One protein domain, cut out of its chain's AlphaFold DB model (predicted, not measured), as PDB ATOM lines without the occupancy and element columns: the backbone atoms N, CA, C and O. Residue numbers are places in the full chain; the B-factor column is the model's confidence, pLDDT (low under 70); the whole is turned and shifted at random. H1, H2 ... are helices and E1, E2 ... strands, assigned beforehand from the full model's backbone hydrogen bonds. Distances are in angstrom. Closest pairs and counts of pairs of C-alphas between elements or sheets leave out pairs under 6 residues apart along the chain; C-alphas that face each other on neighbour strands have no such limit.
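AT A GLANCE: This is residues 156 to 197, 487 to 499 and 723 to 802 of the 1008 residues of the protein "Protein phosphatase 2c domain-containing" of Cystoisospora suis (UniProt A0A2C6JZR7). What shape does the backbone make? A twisted sheet of four strands, E1 E6 E5 E4, is the middle layer, with helices H2 and H3 packed over one face and the hairpin of E2 and E3 over the other. The hairpin covers the sheet only in part, leaving E4 uncovered. What is it made of? The printed part has 135 residues with three named helices and six named strands, in the order E1 E2 E3 E4 E5 H1 H2 H3 E6; both sheets are antiparallel and the class is mixed. It is compact, with a radius of gyration of the C-alphas of 14.4 A and spans of 40 by 36 by 25 A.

IN THESE COORDINATES: Which elements come first? E1, residues 160 to 166, begins at C-alpha 160 at (54.979, 62.567, 88.957) and is 20.9 A long. E2 is residues 176 to 181, 17.5 A, and E3 residues 190 to 195, 16.6 A. What follows? E4 is residues 489 to 494, 16.4 A, E5 residues 724 to 730, 17.6 A, and H1 residues 732 to 735, 5.0 A. H2, residues 740 to 757, is 26.1 A and H3, residues 763 to 781, 25.3 A. E6, residues 788 to 794, is 19.9 A and ends at C-alpha 794 at (49.661, 61.995, 89.592).

HOW THE PARTS SIT: How are the strands paired? In the larger sheet N 162 and O 792 of E1 and E6, at 2.9 A, N 729 and O 791 of E5 and E6, at 2.9 A, and N 491 and O 728 of E4 and E5, at 2.8 A, are within hydrogen-bond range. E2 and E3 form a hairpin, with N 178 and O 193 at 2.8 A. The two sheets make a sandwich, two sheets face to face, with strands at 24 degrees; the closest C-alphas of E3 and E6, Ile 194 and Ser 789, are 7.3 A apart. Where are the helices? H2 and H3 are on the same face, making two layers, helices on one face of a sheet: H3 lies over E1 and E6 at a height of 7.0 A over the sheet, and H2 over E5 and E4 at 9.9 A. H2 touches H3, whose residues 766 to 774 alone take part, at a steep tilt of 51 degrees, opposite ways; their closest C-alphas, Ser 747 and Leu 770, are 6.7 A apart. H1 stands at the sheet's level and touches H3, whose residues 774 to 778 alone take part, the closest C-alphas being Leu 734 and Ala 778 at 5.6 A. How are the helix backbones bonded? In H2 and H3 every O i to N i+4 pair is within hydrogen-bond range; H1 is too short for such a pair.

THE WHOLE: Where is it cut? Residues 198 to 486 and 500 to 722 are not printed, with C-alpha gaps of 12.1 A and 10.8 A. Where is confidence low? Residues 156 to 157, 183 to 188 and 797 to 802 are under 70. Are links long? Of the links printed whole, none is long.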
ATOM      1  N   PRO A 156      55.358  66.545  97.678       55.28
ATOM      2  CA  PRO A 156      54.984  67.379  96.543       55.28
ATOM      3  C   PRO A 156      53.551  67.039  96.109       55.28
ATOM      4  O   PRO A 156      53.190  65.875  95.975       55.28
ATOM      5  N   PHE A 157      52.722  68.048  95.832       66.69
ATOM      6  CA  PHE A 157      51.329  67.829  95.400       66.69
ATOM      7  C   PHE A 157      51.177  67.066  94.081       66.69
ATOM      8  O   PHE A 157      50.114  66.513  93.803       66.69
ATOM      9  N   ILE A 158      52.213  67.092  93.248       82.75
ATOM     10  CA  ILE A 158      52.294  66.326  92.013       82.75
ATOM     11  C   ILE A 158      53.490  65.396  92.176       82.75
ATOM     12  O   ILE A 158      54.636  65.844  92.162       82.75
ATOM     13  N   HIS A 159      53.201  64.112  92.369       84.38
ATOM     14  CA  HIS A 159      54.193  63.081  92.676       84.38
ATOM     15  C   HIS A 159      54.979  62.665  91.427       84.38
ATOM     16  O   HIS A 159      56.145  62.291  91.510       84.38
ATOM     17  N   GLY A 160      54.353  62.779  90.254       87.94
ATOM     18  CA  GLY A 160      54.979  62.567  88.957       87.94
ATOM     19  C   GLY A 160      54.146  63.169  87.832       87.94
ATOM     20  O   GLY A 160      52.923  63.279  87.945       87.94
ATOM     21  N   VAL A 161      54.813  63.553  86.744       92.94
ATOM     22  CA  VAL A 161      54.178  63.930  85.476       92.94
ATOM     23  C   VAL A 161      54.816  63.109  84.371       92.94
ATOM     24  O   VAL A 161      56.041  63.024  84.296       92.94
ATOM     25  N   GLY A 162      53.976  62.539  83.518       94.94
ATOM     26  CA  GLY A 162      54.363  61.826  82.313       94.94
ATOM     27  C   GLY A 162      53.513  62.272  81.133       94.94
ATOM     28  O   GLY A 162      52.472  62.913  81.297       94.94
ATOM     29  N   TRP A 163      53.973  61.970  79.928       97.38
ATOM     30  CA  TRP A 163      53.268  62.308  78.700       97.38
ATOM     31  C   TRP A 163      53.589  61.297  77.608       97.38
ATOM     32  O   TRP A 163      54.600  60.596  77.666       97.38
ATOM     33  N   SER A 164      52.712  61.230  76.615       97.75
ATOM     34  CA  SER A 164      52.946  60.513  75.372       97.75
ATOM     35  C   SER A 164      52.185  61.199  74.256       97.75
ATOM     36  O   SER A 164      51.092  61.730  74.456       97.75
ATOM     37  N   ASP A 165      52.749  61.106  73.068       96.81
ATOM     38  CA  ASP A 165      52.141  61.523  71.823       96.81
ATOM     39  C   ASP A 165      52.357  60.434  70.756       96.81
ATOM     40  O   ASP A 165      53.258  59.597  70.892       96.81
ATOM     41  N   ASP A 166      51.482  60.371  69.751       96.06
ATOM     42  CA  ASP A 166      51.686  59.568  68.539       96.06
ATOM     43  C   ASP A 166      50.866  60.129  67.363       96.06
ATOM     44  O   ASP A 166      49.802  60.737  67.543       96.06
ATOM     45  N   GLN A 167      51.368  59.917  66.147       92.31
ATOM     46  CA  GLN A 167      50.770  60.441  64.923       92.31
ATOM     47  C   GLN A 167      49.681  59.490  64.414       92.31
ATOM     48  O   GLN A 167      49.926  58.308  64.165       92.31
ATOM     49  N   GLY A 168      48.475  60.022  64.216       88.25
ATOM     50  CA  GLY A 168      47.344  59.254  63.703       88.25
ATOM     51  C   GLY A 168      47.393  59.041  62.190       88.25
ATOM     52  O   GLY A 168      48.424  58.768  61.581       88.25
ATOM     53  N   LYS A 169      46.237  59.194  61.537       87.81
ATOM     54  CA  LYS A 169      46.116  59.113  60.068       87.81
ATOM     55  C   LYS A 169      46.384  60.468  59.384       87.81
ATOM     56  O   LYS A 169      46.284  60.559  58.158       87.81
ATOM     57  N   ARG A 170      46.730  61.504  60.161       84.75
ATOM     58  CA  ARG A 170      47.233  62.809  59.699       84.75
ATOM     59  C   ARG A 170      48.592  62.657  58.992       84.75
ATOM     60  O   ARG A 170      49.332  61.717  59.283       84.75
ATOM     61  N   PRO A 171      48.951  63.566  58.064       84.62
ATOM     62  CA  PRO A 171      50.234  63.514  57.364       84.62
ATOM     63  C   PRO A 171      51.421  63.960  58.233       84.62
ATOM     64  O   PRO A 171      52.536  63.495  58.006       84.62
ATOM     65  N   GLU A 172      51.186  64.827  59.220       87.00
ATOM     66  CA  GLU A 172      52.201  65.419  60.096       87.00
ATOM     67  C   GLU A 172      51.682  65.483  61.542       87.00
ATOM     68  O   GLU A 172      50.484  65.688  61.768       87.00
ATOM     69  N   MET A 173      52.583  65.334  62.517       90.31
ATOM     70  CA  MET A 173      52.285  65.513  63.941       90.31
ATOM     71  C   MET A 173      52.256  67.007  64.296       90.31
ATOM     72  O   MET A 173      53.267  67.581  64.718       90.31
ATOM     73  N   GLU A 174      51.116  67.651  64.037       90.06
ATOM     74  CA  GLU A 174      50.951  69.109  64.118       90.06
ATOM     75  C   GLU A 174      50.807  69.665  65.550       90.06
ATOM     76  O   GLU A 174      51.072  70.849  65.762       90.06
ATOM     77  N   ASP A 175      50.507  68.810  66.531       94.06
ATOM     78  CA  ASP A 175      50.406  69.144  67.960       94.06
ATOM     79  C   ASP A 175      51.755  69.517  68.593       94.06
ATOM     80  O   ASP A 175      52.814  69.074  68.153       94.06
ATOM     81  N   GLU A 176      51.734  70.258  69.701       94.25
ATOM     82  CA  GLU A 176      52.877  70.446  70.603       94.25
ATOM     83  C   GLU A 176      52.450  70.391  72.072       94.25
ATOM     84  O   GLU A 176      51.277  70.546  72.412       94.25
ATOM     85  N   MET A 177      53.414  70.234  72.979       94.94
ATOM     86  CA  MET A 177      53.145  70.262  74.417       94.94
ATOM     87  C   MET A 177      54.206  71.021  75.225       94.94
ATOM     88  O   MET A 177      55.258  71.431  74.740       94.94
ATOM     89  N   THR A 178      53.897  71.295  76.489       94.00
ATOM     90  CA  THR A 178      54.804  71.925  77.452       94.00
ATOM     91  C   THR A 178      54.584  71.331  78.836       94.00
ATOM     92  O   THR A 178      53.452  71.236  79.306       94.00
ATOM     93  N   VAL A 179      55.685  70.963  79.488       91.56
ATOM     94  CA  VAL A 179      55.748  70.561  80.896       91.56
ATOM     95  C   VAL A 179      56.876  71.357  81.540       91.56
ATOM     96  O   VAL A 179      58.019  71.308  81.085       91.56
ATOM     97  N   LEU A 180      56.561  72.122  82.582       85.06
ATOM     98  CA  LEU A 180      57.521  72.896  83.366       85.06
ATOM     99  C   LEU A 180      57.223  72.700  84.850       85.06
ATOM    100  O   LEU A 180      56.072  72.828  85.261       85.06
ATOM    101  N   SER A 181      58.257  72.457  85.649       83.56
ATOM    102  CA  SER A 181      58.195  72.441  87.114       83.56
ATOM    103  C   SER A 181      59.105  73.524  87.701       83.56
ATOM    104  O   SER A 181      59.918  74.114  86.983       83.56
ATOM    105  N   HIS A 182      58.978  73.790  89.004       71.31
ATOM    106  CA  HIS A 182      59.800  74.764  89.741       71.31
ATOM    107  C   HIS A 182      59.723  76.189  89.156       71.31
ATOM    108  O   HIS A 182      60.697  76.951  89.137       71.31
ATOM    109  N   VAL A 183      58.545  76.533  88.632       69.12
ATOM    110  CA  VAL A 183      58.290  77.743  87.850       69.12
ATOM    111  C   VAL A 183      58.584  78.995  88.677       69.12
ATOM    112  O   VAL A 183      58.210  79.107  89.840       69.12
ATOM    113  N   ASP A 184      59.297  79.955  88.083       62.09
ATOM    114  CA  ASP A 184      59.711  81.203  88.741       62.09
ATOM    115  C   ASP A 184      60.508  81.021  90.055       62.09
ATOM    116  O   ASP A 184      60.654  81.961  90.837       62.09
ATOM    117  N   SER A 185      61.139  79.853  90.245       57.72
ATOM    118  CA  SER A 185      61.832  79.405  91.475       57.72
ATOM    119  C   SER A 185      60.901  79.024  92.637       57.72
ATOM    120  O   SER A 185      61.375  78.753  93.740       57.72
ATOM    121  N   LEU A 186      59.587  78.961  92.407       58.72
ATOM    122  CA  LEU A 186      58.627  78.413  93.361       58.72
ATOM    123  C   LEU A 186      58.678  76.880  93.269       58.72
ATOM    124  O   LEU A 186      58.248  76.310  92.261       58.72
ATOM    125  N   ARG A 187      59.209  76.211  94.303       57.59
ATOM    126  CA  ARG A 187      59.183  74.738  94.410       57.59
ATOM    127  C   ARG A 187      57.737  74.227  94.310       57.59
ATOM    128  O   ARG A 187      56.801  74.948  94.652       57.59
ATOM    129  N   ASP A 188      57.572  73.028  93.757       66.81
ATOM    130  CA  ASP A 188      56.283  72.338  93.559       66.81
ATOM    131  C   ASP A 188      55.215  73.100  92.749       66.81
ATOM    132  O   ASP A 188      54.055  72.692  92.687       66.81
ATOM    133  N   SER A 189      55.603  74.175  92.055       76.31
ATOM    134  CA  SER A 189      54.767  74.843  91.056       76.31
ATOM    135  C   SER A 189      54.987  74.251  89.663       76.31
ATOM    136  O   SER A 189      56.113  73.906  89.291       76.31
ATOM    137  N   TRP A 190      53.909  74.149  88.881       86.06
ATOM    138  CA  TRP A 190      53.906  73.497  87.573       86.06
ATOM    139  C   TRP A 190      53.133  74.309  86.525       86.06
ATOM    140  O   TRP A 190      52.136  74.960  86.839       86.06
ATOM    141  N   ILE A 191      53.573  74.227  85.269       88.69
ATOM    142  CA  ILE A 191      52.796  74.597  84.081       88.69
ATOM    143  C   ILE A 191      52.737  73.368  83.174       88.69
ATOM    144  O   ILE A 191      53.772  72.854  82.749       88.69
ATOM    145  N   LEU A 192      51.515  72.938  82.879       93.38
ATOM    146  CA  LEU A 192      51.179  71.897  81.911       93.38
ATOM    147  C   LEU A 192      50.411  72.546  80.755       93.38
ATOM    148  O   LEU A 192      49.711  73.544  80.959       93.38
ATOM    149  N   GLY A 193      50.546  72.007  79.549       93.50
ATOM    150  CA  GLY A 193      49.902  72.561  78.364       93.50
ATOM    151  C   GLY A 193      50.038  71.655  77.151       93.50
ATOM    152  O   GLY A 193      51.111  71.114  76.888       93.50
ATOM    153  N   ILE A 194      48.942  71.537  76.407       94.50
ATOM    154  CA  ILE A 194      48.852  70.875  75.105       94.50
ATOM    155  C   ILE A 194      48.348  71.921  74.107       94.50
ATOM    156  O   ILE A 194      47.512  72.762  74.450       94.50
ATOM    157  N   TYR A 195      48.898  71.890  72.899       92.25
ATOM    158  CA  TYR A 195      48.625  72.820  71.814       92.25
ATOM    159  C   TYR A 195      48.296  72.012  70.563       92.25
ATOM    160  O   TYR A 195      49.190  71.630  69.814       92.25
ATOM    161  N   ASP A 196      47.007  71.746  70.376       88.81
ATOM    162  CA  ASP A 196      46.441  71.170  69.156       88.81
ATOM    163  C   ASP A 196      46.905  71.957  67.913       88.81
ATOM    164  O   ASP A 196      46.886  73.199  67.878       88.81
ATOM    165  N   GLY A 197      47.355  71.212  66.903       78.69
ATOM    166  CA  GLY A 197      47.961  71.737  65.688       78.69
ATOM    167  C   GLY A 197      47.019  72.352  64.651       78.69
ATOM    168  O   GLY A 197      47.509  72.691  63.577       78.69
ATOM    169  N   ASP A 487      38.598  72.692  72.001       83.69
ATOM    170  CA  ASP A 487      37.909  71.476  72.453       83.69
ATOM    171  C   ASP A 487      38.827  70.406  73.075       83.69
ATOM    172  O   ASP A 487      38.320  69.509  73.747       83.69
ATOM    173  N   SER A 488      40.154  70.560  72.981       90.69
ATOM    174  CA  SER A 488      41.118  69.870  73.860       90.69
ATOM    175  C   SER A 488      40.677  69.952  75.334       90.69
ATOM    176  O   SER A 488      40.340  71.036  75.831       90.69
ATOM    177  N   ARG A 489      40.680  68.823  76.056       92.94
ATOM    178  CA  ARG A 489      40.098  68.721  77.408       92.94
ATOM    179  C   ARG A 489      41.154  68.521  78.496       92.94
ATOM    180  O   ARG A 489      42.254  68.022  78.268       92.94
ATOM    181  N   ALA A 490      40.766  68.885  79.714       94.75
ATOM    182  CA  ALA A 490      41.463  68.544  80.947       94.75
ATOM    183  C   ALA A 490      40.449  67.919  81.910       94.75
ATOM    184  O   ALA A 490      39.396  68.514  82.162       94.75
ATOM    185  N   VAL A 491      40.749  66.731  82.434       95.38
ATOM    186  CA  VAL A 491      39.852  65.949  83.296       95.38
ATOM    187  C   VAL A 491      40.566  65.525  84.578       95.38
ATOM    188  O   VAL A 491      41.722  65.104  84.567       95.38
ATOM    189  N   LEU A 492      39.868  65.662  85.701       93.81
ATOM    190  CA  LEU A 492      40.335  65.302  87.034       93.81
ATOM    191  C   LEU A 492      39.645  64.005  87.461       93.81
ATOM    192  O   LEU A 492      38.420  63.971  87.580       93.81
ATOM    193  N   VAL A 493      40.418  62.947  87.677       93.69
ATOM    194  CA  VAL A 493      39.910  61.606  87.997       93.69
ATOM    195  C   VAL A 493      40.073  61.345  89.493       93.69
ATOM    196  O   VAL A 493      41.107  61.679  90.077       93.69
ATOM    197  N   PHE A 494      39.050  60.769  90.120       90.62
ATOM    198  CA  PHE A 494      38.960  60.534  91.562       90.62
ATOM    199  C   PHE A 494      39.089  59.044  91.903       90.62
ATOM    200  O   PHE A 494      38.783  58.175  91.089       90.62
ATOM    201  N   ASN A 495      39.503  58.742  93.136       87.00
ATOM    202  CA  ASN A 495      39.655  57.372  93.653       87.00
ATOM    203  C   ASN A 495      38.379  56.508  93.585       87.00
ATOM    204  O   ASN A 495      38.481  55.286  93.554       87.00
ATOM    205  N   ASP A 496      37.193  57.117  93.566       85.94
ATOM    206  CA  ASP A 496      35.899  56.434  93.481       85.94
ATOM    207  C   ASP A 496      35.331  56.353  92.051       85.94
ATOM    208  O   ASP A 496      34.127  56.179  91.867       85.94
ATOM    209  N   GLY A 497      36.189  56.489  91.032       87.12
ATOM    210  CA  GLY A 497      35.821  56.359  89.617       87.12
ATOM    211  C   GLY A 497      35.146  57.591  89.014       87.12
ATOM    212  O   GLY A 497      34.893  57.621  87.812       87.12
ATOM    213  N   LYS A 498      34.866  58.629  89.811       91.69
ATOM    214  CA  LYS A 498      34.310  59.883  89.293       91.69
ATOM    215  C   LYS A 498      35.335  60.622  88.440       91.69
ATOM    216  O   LYS A 498      36.521  60.667  88.765       91.69
ATOM    217  N   VAL A 499      34.838  61.287  87.404       94.19
ATOM    218  CA  VAL A 499      35.615  62.195  86.560       94.19
ATOM    219  C   VAL A 499      34.968  63.576  86.595       94.19
ATOM    220  O   VAL A 499      33.750  63.706  86.492       94.19
ATOM    221  N   CYS A 723      38.536  61.641  96.599       80.75
ATOM    222  CA  CYS A 723      39.723  62.486  96.492       80.75
ATOM    223  C   CYS A 723      40.306  62.431  95.069       80.75
ATOM    224  O   CYS A 723      40.329  61.353  94.464       80.75
ATOM    225  N   PRO A 724      40.788  63.563  94.525       85.69
ATOM    226  CA  PRO A 724      41.386  63.596  93.201       85.69
ATOM    227  C   PRO A 724      42.722  62.847  93.215       85.69
ATOM    228  O   PRO A 724      43.545  63.011  94.113       85.69
ATOM    229  N   VAL A 725      42.905  62.004  92.208       88.56
ATOM    230  CA  VAL A 725      43.971  61.001  92.117       88.56
ATOM    231  C   VAL A 725      44.959  61.348  91.013       88.56
ATOM    232  O   VAL A 725      46.171  61.261  91.223       88.56
ATOM    233  N   LEU A 726      44.450  61.765  89.854       92.56
ATOM    234  CA  LEU A 726      45.248  62.140  88.694       92.56
ATOM    235  C   LEU A 726      44.526  63.188  87.841       92.56
ATOM    236  O   LEU A 726      43.297  63.286  87.840       92.56
ATOM    237  N   LEU A 727      45.317  63.981  87.128       94.69
ATOM    238  CA  LEU A 727      44.883  64.996  86.174       94.69
ATOM    239  C   LEU A 727      45.372  64.580  84.783       94.69
ATOM    240  O   LEU A 727      46.580  64.444  84.585       94.69
ATOM    241  N   VAL A 728      44.450  64.402  83.835       97.00
ATOM    242  CA  VAL A 728      44.762  64.119  82.424       97.00
ATOM    243  C   VAL A 728      44.462  65.357  81.585       97.00
ATOM    244  O   VAL A 728      43.391  65.951  81.716       97.00
ATOM    245  N   LEU A 729      45.390  65.738  80.711       97.19
ATOM    246  CA  LEU A 729      45.167  66.682  79.613       97.19
ATOM    247  C   LEU A 729      45.275  65.902  78.296       97.19
ATOM    248  O   LEU A 729      46.142  65.034  78.178       97.19
ATOM    249  N   GLY A 730      44.454  66.237  77.300       96.38
ATOM    250  CA  GLY A 730      44.534  65.628  75.969       96.38
ATOM    251  C   GLY A 730      43.916  66.477  74.856       96.38
ATOM    252  O   GLY A 730      43.044  67.310  75.118       96.38
ATOM    253  N   CYS A 731      44.382  66.265  73.624       95.00
ATOM    254  CA  CYS A 731      43.816  66.867  72.410       95.00
ATOM    255  C   CYS A 731      42.465  66.239  72.002       95.00
ATOM    256  O   CYS A 731      41.989  65.281  72.623       95.00
ATOM    257  N   ASP A 732      41.856  66.772  70.940       91.81
ATOM    258  CA  ASP A 732      40.633  66.241  70.328       91.81
ATOM    259  C   ASP A 732      40.774  64.759  69.920       91.81
ATOM    260  O   ASP A 732      39.895  63.957  70.227       91.81
ATOM    261  N   GLY A 733      41.915  64.347  69.361       93.62
ATOM    262  CA  GLY A 733      42.170  62.977  68.903       93.62
ATOM    263  C   GLY A 733      42.117  61.886  69.985       93.62
ATOM    264  O   GLY A 733      41.892  60.720  69.646       93.62
ATOM    265  N   LEU A 734      42.262  62.236  71.273       96.44
ATOM    266  CA  LEU A 734      41.899  61.350  72.392       96.44
ATOM    267  C   LEU A 734      40.382  61.381  72.628       96.44
ATOM    268  O   LEU A 734      39.730  60.346  72.749       96.44
ATOM    269  N   PHE A 735      39.832  62.585  72.744       94.50
ATOM    270  CA  PHE A 735      38.540  62.860  73.361       94.50
ATOM    271  C   PHE A 735      37.319  62.767  72.423       94.50
ATOM    272  O   PHE A 735      36.185  62.666  72.906       94.50
ATOM    273  N   ASP A 736      37.541  62.718  71.108       92.50
ATOM    274  CA  ASP A 736      36.550  62.346  70.085       92.50
ATOM    275  C   ASP A 736      36.240  60.828  70.112       92.50
ATOM    276  O   ASP A 736      35.168  60.408  69.671       92.50
ATOM    277  N   VAL A 737      37.143  59.990  70.652       94.81
ATOM    278  CA  VAL A 737      36.961  58.521  70.756       94.81
ATOM    279  C   VAL A 737      36.867  57.995  72.198       94.81
ATOM    280  O   VAL A 737      36.255  56.950  72.452       94.81
ATOM    281  N   CYS A 738      37.432  58.720  73.164       94.25
ATOM    282  CA  CYS A 738      37.340  58.437  74.594       94.25
ATOM    283  C   CYS A 738      36.443  59.484  75.284       94.25
ATOM    284  O   CYS A 738      36.872  60.627  75.438       94.25
ATOM    285  N   PRO A 739      35.225  59.135  75.746       94.50
ATOM    286  CA  PRO A 739      34.491  60.000  76.666       94.50
ATOM    287  C   PRO A 739      35.250  60.123  77.996       94.50
ATOM    288  O   PRO A 739      36.041  59.245  78.354       94.50
ATOM    289  N   ASP A 740      34.998  61.207  78.728       95.56
ATOM    290  CA  ASP A 740      35.758  61.581  79.926       95.56
ATOM    291  C   ASP A 740      35.736  60.465  80.992       95.56
ATOM    292  O   ASP A 740      36.766  60.159  81.596       95.56
ATOM    293  N   GLU A 741      34.595  59.790  81.163       95.44
ATOM    294  CA  GLU A 741      34.432  58.638  82.056       95.44
ATOM    295  C   GLU A 741      35.332  57.462  81.659       95.44
ATOM    296  O   GLU A 741      35.969  56.865  82.522       95.44
ATOM    297  N   ALA A 742      35.451  57.163  80.360       95.31
ATOM    298  CA  ALA A 742      36.299  56.073  79.878       95.31
ATOM    299  C   ALA A 742      37.790  56.380  80.073       95.31
ATOM    300  O   ALA A 742      38.554  55.476  80.407       95.31
ATOM    301  N   VAL A 743      38.206  57.647  79.932       96.75
ATOM    302  CA  VAL A 743      39.570  58.074  80.298       96.75
ATOM    303  C   VAL A 743      39.819  57.819  81.788       96.75
ATOM    304  O   VAL A 743      40.885  57.317  82.144       96.75
ATOM    305  N   GLY A 744      38.837  58.090  82.654       95.00
ATOM    306  CA  GLY A 744      38.909  57.782  84.085       95.00
ATOM    307  C   GLY A 744      38.987  56.285  84.396       95.00
ATOM    308  O   GLY A 744      39.897  55.860  85.109       95.00
ATOM    309  N   GLU A 745      38.078  55.482  83.837       94.25
ATOM    310  CA  GLU A 745      38.035  54.025  84.022       94.25
ATOM    311  C   GLU A 745      39.340  53.353  83.582       94.25
ATOM    312  O   GLU A 745      39.939  52.610  84.361       94.25
ATOM    313  N   VAL A 746      39.809  53.653  82.364       94.56
ATOM    314  CA  VAL A 746      41.070  53.133  81.815       94.56
ATOM    315  C   VAL A 746      42.248  53.567  82.690       94.56
ATOM    316  O   VAL A 746      43.090  52.738  83.037       94.56
ATOM    317  N   SER A 747      42.284  54.837  83.115       94.94
ATOM    318  CA  SER A 747      43.379  55.351  83.944       94.94
ATOM    319  C   SER A 747      43.482  54.659  85.295       94.94
ATOM    320  O   SER A 747      44.578  54.279  85.701       94.94
ATOM    321  N   LEU A 748      42.359  54.466  85.990       92.88
ATOM    322  CA  LEU A 748      42.355  53.804  87.296       92.88
ATOM    323  C   LEU A 748      42.683  52.310  87.172       92.88
ATOM    324  O   LEU A 748      43.453  51.805  87.982       92.88
ATOM    325  N   GLN A 749      42.177  51.624  86.141       91.81
ATOM    326  CA  GLN A 749      42.487  50.209  85.900       91.81
ATOM    327  C   GLN A 749      43.986  49.985  85.653       91.81
ATOM    328  O   GLN A 749      44.602  49.169  86.342       91.81
ATOM    329  N   PHE A 750      44.599  50.731  84.726       91.75
ATOM    330  CA  PHE A 750      46.038  50.607  84.465       91.75
ATOM    331  C   PHE A 750      46.888  51.032  85.665       91.75
ATOM    332  O   PHE A 750      47.865  50.358  85.983       91.75
ATOM    333  N   LEU A 751      46.516  52.104  86.371       90.81
ATOM    334  CA  LEU A 751      47.291  52.579  87.517       90.81
ATOM    335  C   LEU A 751      47.246  51.597  88.699       90.81
ATOM    336  O   LEU A 751      48.271  51.400  89.350       90.81
ATOM    337  N   SER A 752      46.113  50.924  88.936       88.94
ATOM    338  CA  SER A 752      46.024  49.828  89.911       88.94
ATOM    339  C   SER A 752      46.940  48.656  89.551       88.94
ATOM    340  O   SER A 752      47.687  48.196  90.411       88.94
ATOM    341  N   LEU A 753      46.953  48.221  88.283       90.25
ATOM    342  CA  LEU A 753      47.844  47.149  87.818       90.25
ATOM    343  C   LEU A 753      49.328  47.516  87.999       90.25
ATOM    344  O   LEU A 753      50.107  46.700  88.488       90.25
ATOM    345  N   LEU A 754      49.711  48.759  87.686       89.38
ATOM    346  CA  LEU A 754      51.079  49.250  87.895       89.38
ATOM    347  C   LEU A 754      51.477  49.262  89.382       89.38
ATOM    348  O   LEU A 754      52.595  48.864  89.704       89.38
ATOM    349  N   CYS A 755      50.571  49.644  90.292       84.62
ATOM    350  CA  CYS A 755      50.817  49.585  91.743       84.62
ATOM    351  C   CYS A 755      50.989  48.143  92.261       84.62
ATOM    352  O   CYS A 755      51.769  47.896  93.184       84.62
ATOM    353  N   GLU A 756      50.239  47.186  91.707       86.00
ATOM    354  CA  GLU A 756      50.305  45.781  92.118       86.00
ATOM    355  C   GLU A 756      51.570  45.076  91.604       86.00
ATOM    356  O   GLU A 756      52.204  44.341  92.367       86.00
ATOM    357  N   GLU A 757      51.950  45.312  90.344       88.50
ATOM    358  CA  GLU A 757      53.028  44.588  89.656       88.50
ATOM    359  C   GLU A 757      54.409  45.275  89.775       88.50
ATOM    360  O   GLU A 757      55.425  44.580  89.837       88.50
ATOM    361  N   TYR A 758      54.473  46.613  89.882       86.25
ATOM    362  CA  TYR A 758      55.718  47.399  89.784       86.25
ATOM    363  C   TYR A 758      55.890  48.440  90.909       86.25
ATOM    364  O   TYR A 758      55.992  49.638  90.663       86.25
ATOM    365  N   ARG A 759      55.982  47.994  92.167       76.88
ATOM    366  CA  ARG A 759      56.131  48.891  93.341       76.88
ATOM    367  C   ARG A 759      57.395  49.759  93.340       76.88
ATOM    368  O   ARG A 759      57.359  50.881  93.829       76.88
ATOM    369  N   ASP A 760      58.481  49.251  92.762       83.25
ATOM    370  CA  ASP A 760      59.770  49.953  92.660       83.25
ATOM    371  C   ASP A 760      59.788  51.011  91.525       83.25
ATOM    372  O   ASP A 760      60.823  51.621  91.260       83.25
ATOM    373  N   MET A 761      58.669  51.205  90.812       85.75
ATOM    374  CA  MET A 761      58.513  52.196  89.740       85.75
ATOM    375  C   MET A 761      58.280  53.596  90.314       85.75
ATOM    376  O   MET A 761      57.488  53.768  91.242       85.75
ATOM    377  N   THR A 762      58.897  54.620  89.720       88.56
ATOM    378  CA  THR A 762      58.639  56.003  90.142       88.56
ATOM    379  C   THR A 762      57.274  56.503  89.640       88.56
ATOM    380  O   THR A 762      56.843  56.145  88.536       88.56
ATOM    381  N   PRO A 763      56.599  57.421  90.360       88.31
ATOM    382  CA  PRO A 763      55.329  57.998  89.909       88.31
ATOM    383  C   PRO A 763      55.394  58.681  88.527       88.31
ATOM    384  O   PRO A 763      54.387  58.751  87.823       88.31
ATOM    385  N   ALA A 764      56.561  59.185  88.107       88.81
ATOM    386  CA  ALA A 764      56.741  59.792  86.785       88.81
ATOM    387  C   ALA A 764      56.793  58.746  85.654       88.81
ATOM    388  O   ALA A 764      56.257  58.983  84.568       88.81
ATOM    389  N   GLU A 765      57.382  57.574  85.905       91.88
ATOM    390  CA  GLU A 765      57.354  56.440  84.971       91.88
ATOM    391  C   GLU A 765      55.935  55.871  84.859       91.88
ATOM    392  O   GLU A 765      55.435  55.715  83.745       91.88
ATOM    393  N   ALA A 766      55.241  55.682  85.989       92.88
ATOM    394  CA  ALA A 766      53.847  55.238  86.012       92.88
ATOM    395  C   ALA A 766      52.921  56.198  85.237       92.88
ATOM    396  O   ALA A 766      52.114  55.760  84.415       92.88
ATOM    397  N   ALA A 767      53.086  57.513  85.425       94.50
ATOM    398  CA  ALA A 767      52.362  58.535  84.666       94.50
ATOM    399  C   ALA A 767      52.666  58.491  83.155       94.50
ATOM    400  O   ALA A 767      51.771  58.711  82.341       94.50
ATOM    401  N   SER A 768      53.912  58.194  82.773       95.69
ATOM    402  CA  SER A 768      54.339  58.137  81.365       95.69
ATOM    403  C   SER A 768      53.811  56.886  80.659       95.69
ATOM    404  O   SER A 768      53.322  56.973  79.532       95.69
ATOM    405  N   ILE A 769      53.836  55.737  81.340       96.06
ATOM    406  CA  ILE A 769      53.238  54.489  80.849       96.06
ATOM    407  C   ILE A 769      51.727  54.668  80.689       96.06
ATOM    408  O   ILE A 769      51.195  54.358  79.627       96.06
ATOM    409  N   LEU A 770      51.046  55.249  81.683       96.56
ATOM    410  CA  LEU A 770      49.613  55.533  81.596       96.56
ATOM    411  C   LEU A 770      49.277  56.505  80.447       96.56
ATOM    412  O   LEU A 770      48.335  56.253  79.696       96.56
ATOM    413  N   ALA A 771      50.063  57.567  80.248       97.94
ATOM    414  CA  ALA A 771      49.884  58.456  79.099       97.94
ATOM    415  C   ALA A 771      49.995  57.693  77.766       97.94
ATOM    416  O   ALA A 771      49.154  57.882  76.886       97.94
ATOM    417  N   ARG A 772      50.963  56.771  77.630       97.44
ATOM    418  CA  ARG A 772      51.081  55.924  76.432       97.44
ATOM    419  C   ARG A 772      49.919  54.938  76.289       97.44
ATOM    420  O   ARG A 772      49.431  54.762  75.176       97.44
ATOM    421  N   CYS A 773      49.430  54.343  77.377       96.81
ATOM    422  CA  CYS A 773      48.255  53.464  77.349       96.81
ATOM    423  C   CYS A 773      46.997  54.190  76.844       96.81
ATOM    424  O   CYS A 773      46.229  53.603  76.090       96.81
ATOM    425  N   LEU A 774      46.804  55.466  77.199       98.06
ATOM    426  CA  LEU A 774      45.687  56.279  76.696       98.06
ATOM    427  C   LEU A 774      45.828  56.617  75.199       98.06
ATOM    428  O   LEU A 774      44.827  56.623  74.483       98.06
ATOM    429  N   VAL A 775      47.055  56.842  74.713       97.69
ATOM    430  CA  VAL A 775      47.348  57.025  73.277       97.69
ATOM    431  C   VAL A 775      47.068  55.741  72.480       97.69
ATOM    432  O   VAL A 775      46.380  55.786  71.460       97.69
ATOM    433  N   ASP A 776      47.531  54.583  72.962       96.31
ATOM    434  CA  ASP A 776      47.279  53.284  72.321       96.31
ATOM    435  C   ASP A 776      45.795  52.870  72.382       96.31
ATOM    436  O   ASP A 776      45.261  52.352  71.401       96.31
ATOM    437  N   GLU A 777      45.081  53.154  73.475       96.31
ATOM    438  CA  GLU A 777      43.626  52.951  73.568       96.31
ATOM    439  C   GLU A 777      42.875  53.801  72.523       96.31
ATOM    440  O   GLU A 777      41.989  53.297  71.824       96.31
ATOM    441  N   ALA A 778      43.261  55.070  72.344       96.94
ATOM    442  CA  ALA A 778      42.658  55.950  71.345       96.94
ATOM    443  C   ALA A 778      42.925  55.478  69.902       96.94
ATOM    444  O   ALA A 778      41.989  55.363  69.103       96.94
ATOM    445  N   ILE A 779      44.183  55.186  69.555       95.56
ATOM    446  CA  ILE A 779      44.591  54.856  68.178       95.56
ATOM    447  C   ILE A 779      44.308  53.387  67.841       95.56
ATOM    448  O   ILE A 779      43.617  53.105  66.857       95.56
ATOM    449  N   SER A 780      44.828  52.450  68.639       93.62
ATOM    450  CA  SER A 780      44.844  51.013  68.336       93.62
ATOM    451  C   SER A 780      43.508  50.328  68.635       93.62
ATOM    452  O   SER A 780      43.070  49.481  67.854       93.62
ATOM    453  N   HIS A 781      42.841  50.695  69.737       93.00
ATOM    454  CA  HIS A 781      41.594  50.044  70.169       93.00
ATOM    455  C   HIS A 781      40.331  50.773  69.701       93.00
ATOM    456  O   HIS A 781      39.380  50.123  69.255       93.00
ATOM    457  N   ARG A 782      40.317  52.109  69.755       94.62
ATOM    458  CA  ARG A 782      39.152  52.932  69.373       94.62
ATOM    459  C   ARG A 782      39.243  53.529  67.971       94.62
ATOM    460  O   ARG A 782      38.246  54.022  67.451       94.62
ATOM    461  N   GLY A 783      40.398  53.404  67.320       94.25
ATOM    462  CA  GLY A 783      40.553  53.664  65.891       94.25
ATOM    463  C   GLY A 783      40.697  55.135  65.505       94.25
ATOM    464  O   GLY A 783      40.437  55.447  64.333       94.25
ATOM    465  N   SER A 784      41.119  56.005  66.435       95.00
ATOM    466  CA  SER A 784      41.297  57.443  66.199       95.00
ATOM    467  C   SER A 784      42.029  57.724  64.883       95.00
ATOM    468  O   SER A 784      42.916  56.985  64.429       95.00
ATOM    469  N   THR A 785      41.560  58.747  64.179       92.62
ATOM    470  CA  THR A 785      42.120  59.171  62.891       92.62
ATOM    471  C   THR A 785      43.059  60.353  63.035       92.62
ATOM    472  O   THR A 785      43.815  60.616  62.101       92.62
ATOM    473  N   ASP A 786      43.016  61.034  64.174       91.88
ATOM    474  CA  ASP A 786      43.762  62.256  64.416       91.88
ATOM    475  C   ASP A 786      45.039  62.033  65.220       91.88
ATOM    476  O   ASP A 786      45.321  60.918  65.662       91.88
ATOM    477  N   ASN A 787      45.834  63.090  65.353       94.44
ATOM    478  CA  ASN A 787      46.989  63.091  66.242       94.44
ATOM    479  C   ASN A 787      46.529  62.947  67.695       94.44
ATOM    480  O   ASN A 787      45.504  63.509  68.078       94.44
ATOM    481  N   VAL A 788      47.260  62.171  68.498       96.81
ATOM    482  CA  VAL A 788      46.877  61.925  69.894       96.81
ATOM    483  C   VAL A 788      48.017  62.326  70.815       96.81
ATOM    484  O   VAL A 788      49.066  61.692  70.831       96.81
ATOM    485  N   SER A 789      47.773  63.370  71.601       97.31
ATOM    486  CA  SER A 789      48.697  63.992  72.549       97.31
ATOM    487  C   SER A 789      48.087  63.957  73.947       97.31
ATOM    488  O   SER A 789      46.994  64.492  74.145       97.31
ATOM    489  N   VAL A 790      48.777  63.353  74.920       98.19
ATOM    490  CA  VAL A 790      48.267  63.137  76.288       98.19
ATOM    491  C   VAL A 790      49.327  63.480  77.339       98.19
ATOM    492  O   VAL A 790      50.472  63.038  77.252       98.19
ATOM    493  N   GLN A 791      48.936  64.224  78.377       97.94
ATOM    494  CA  GLN A 791      49.734  64.439  79.592       97.94
ATOM    495  C   GLN A 791      48.976  63.919  80.816       97.94
ATOM    496  O   GLN A 791      47.767  64.122  80.928       97.94
ATOM    497  N   VAL A 792      49.691  63.304  81.757       97.12
ATOM    498  CA  VAL A 792      49.145  62.767  83.010       97.12
ATOM    499  C   VAL A 792      49.981  63.265  84.185       97.12
ATOM    500  O   VAL A 792      51.201  63.113  84.193       97.12
ATOM    501  N   ALA A 793      49.329  63.829  85.199       93.88
ATOM    502  CA  ALA A 793      49.945  64.230  86.462       93.88
ATOM    503  C   ALA A 793      49.308  63.467  87.635       93.88
ATOM    504  O   ALA A 793      48.093  63.537  87.831       93.88
ATOM    505  N   LEU A 794      50.119  62.750  88.420       91.12
ATOM    506  CA  LEU A 794      49.661  61.995  89.592       91.12
ATOM    507  C   LEU A 794      49.617  62.893  90.833       91.12
ATOM    508  O   LEU A 794      50.622  63.491  91.221       91.12
ATOM    509  N   LEU A 795      48.439  62.971  91.454       86.00
ATOM    510  CA  LEU A 795      48.145  63.826  92.610       86.00
ATOM    511  C   LEU A 795      48.195  63.048  93.935       86.00
ATOM    512  O   LEU A 795      48.509  63.615  94.976       86.00
ATOM    513  N   SER A 796      47.930  61.742  93.885       76.31
ATOM    514  CA  SER A 796      48.170  60.798  94.983       76.31
ATOM    515  C   SER A 796      49.560  60.162  94.861       76.31
ATOM    516  O   SER A 796      50.030  59.945  93.744       76.31
ATOM    517  N   SER A 797      50.193  59.820  95.989       59.78
ATOM    518  CA  SER A 797      51.471  59.089  96.009       59.78
ATOM    519  C   SER A 797      51.337  57.649  95.516       59.78
ATOM    520  O   SER A 797      52.266  57.122  94.911       59.78
ATOM    521  N   PHE A 798      50.183  57.023  95.791       65.25
ATOM    522  CA  PHE A 798      50.004  55.565  95.785       65.25
ATOM    523  C   PHE A 798      51.054  54.836  96.652       65.25
ATOM    524  O   PHE A 798      51.688  55.455  97.509       65.25
ATOM    525  N   ASP A 799      51.189  53.522  96.448       63.22
ATOM    526  CA  ASP A 799      52.204  52.648  97.056       63.22
ATOM    527  C   ASP A 799      53.526  52.622  96.244       63.22
ATOM    528  O   ASP A 799      54.370  51.755  96.470       63.22
ATOM    529  N   PHE A 800      53.709  53.543  95.287       64.88
ATOM    530  CA  PHE A 800      54.971  53.720  94.557       64.88
ATOM    531  C   PHE A 800      56.048  54.313  95.468       64.88
ATOM    532  O   PHE A 800      55.750  55.138  96.339       64.88
ATOM    533  N   ASP A 801      57.315  53.959  95.234       52.16
ATOM    534  CA  ASP A 801      58.401  54.621  95.954       52.16
ATOM    535  C   ASP A 801      58.510  56.100  95.540       52.16
ATOM    536  O   ASP A 801      58.660  56.454  94.369       52.16
ATOM    537  N   THR A 802      58.425  56.975  96.541       52.62
ATOM    538  CA  THR A 802      58.582  58.431  96.404       52.62
ATOM    539  C   THR A 802      59.997  58.893  96.763       52.62
ATOM    540  O   THR A 802      60.269  60.097  96.772       52.62
TER     541      THR A 802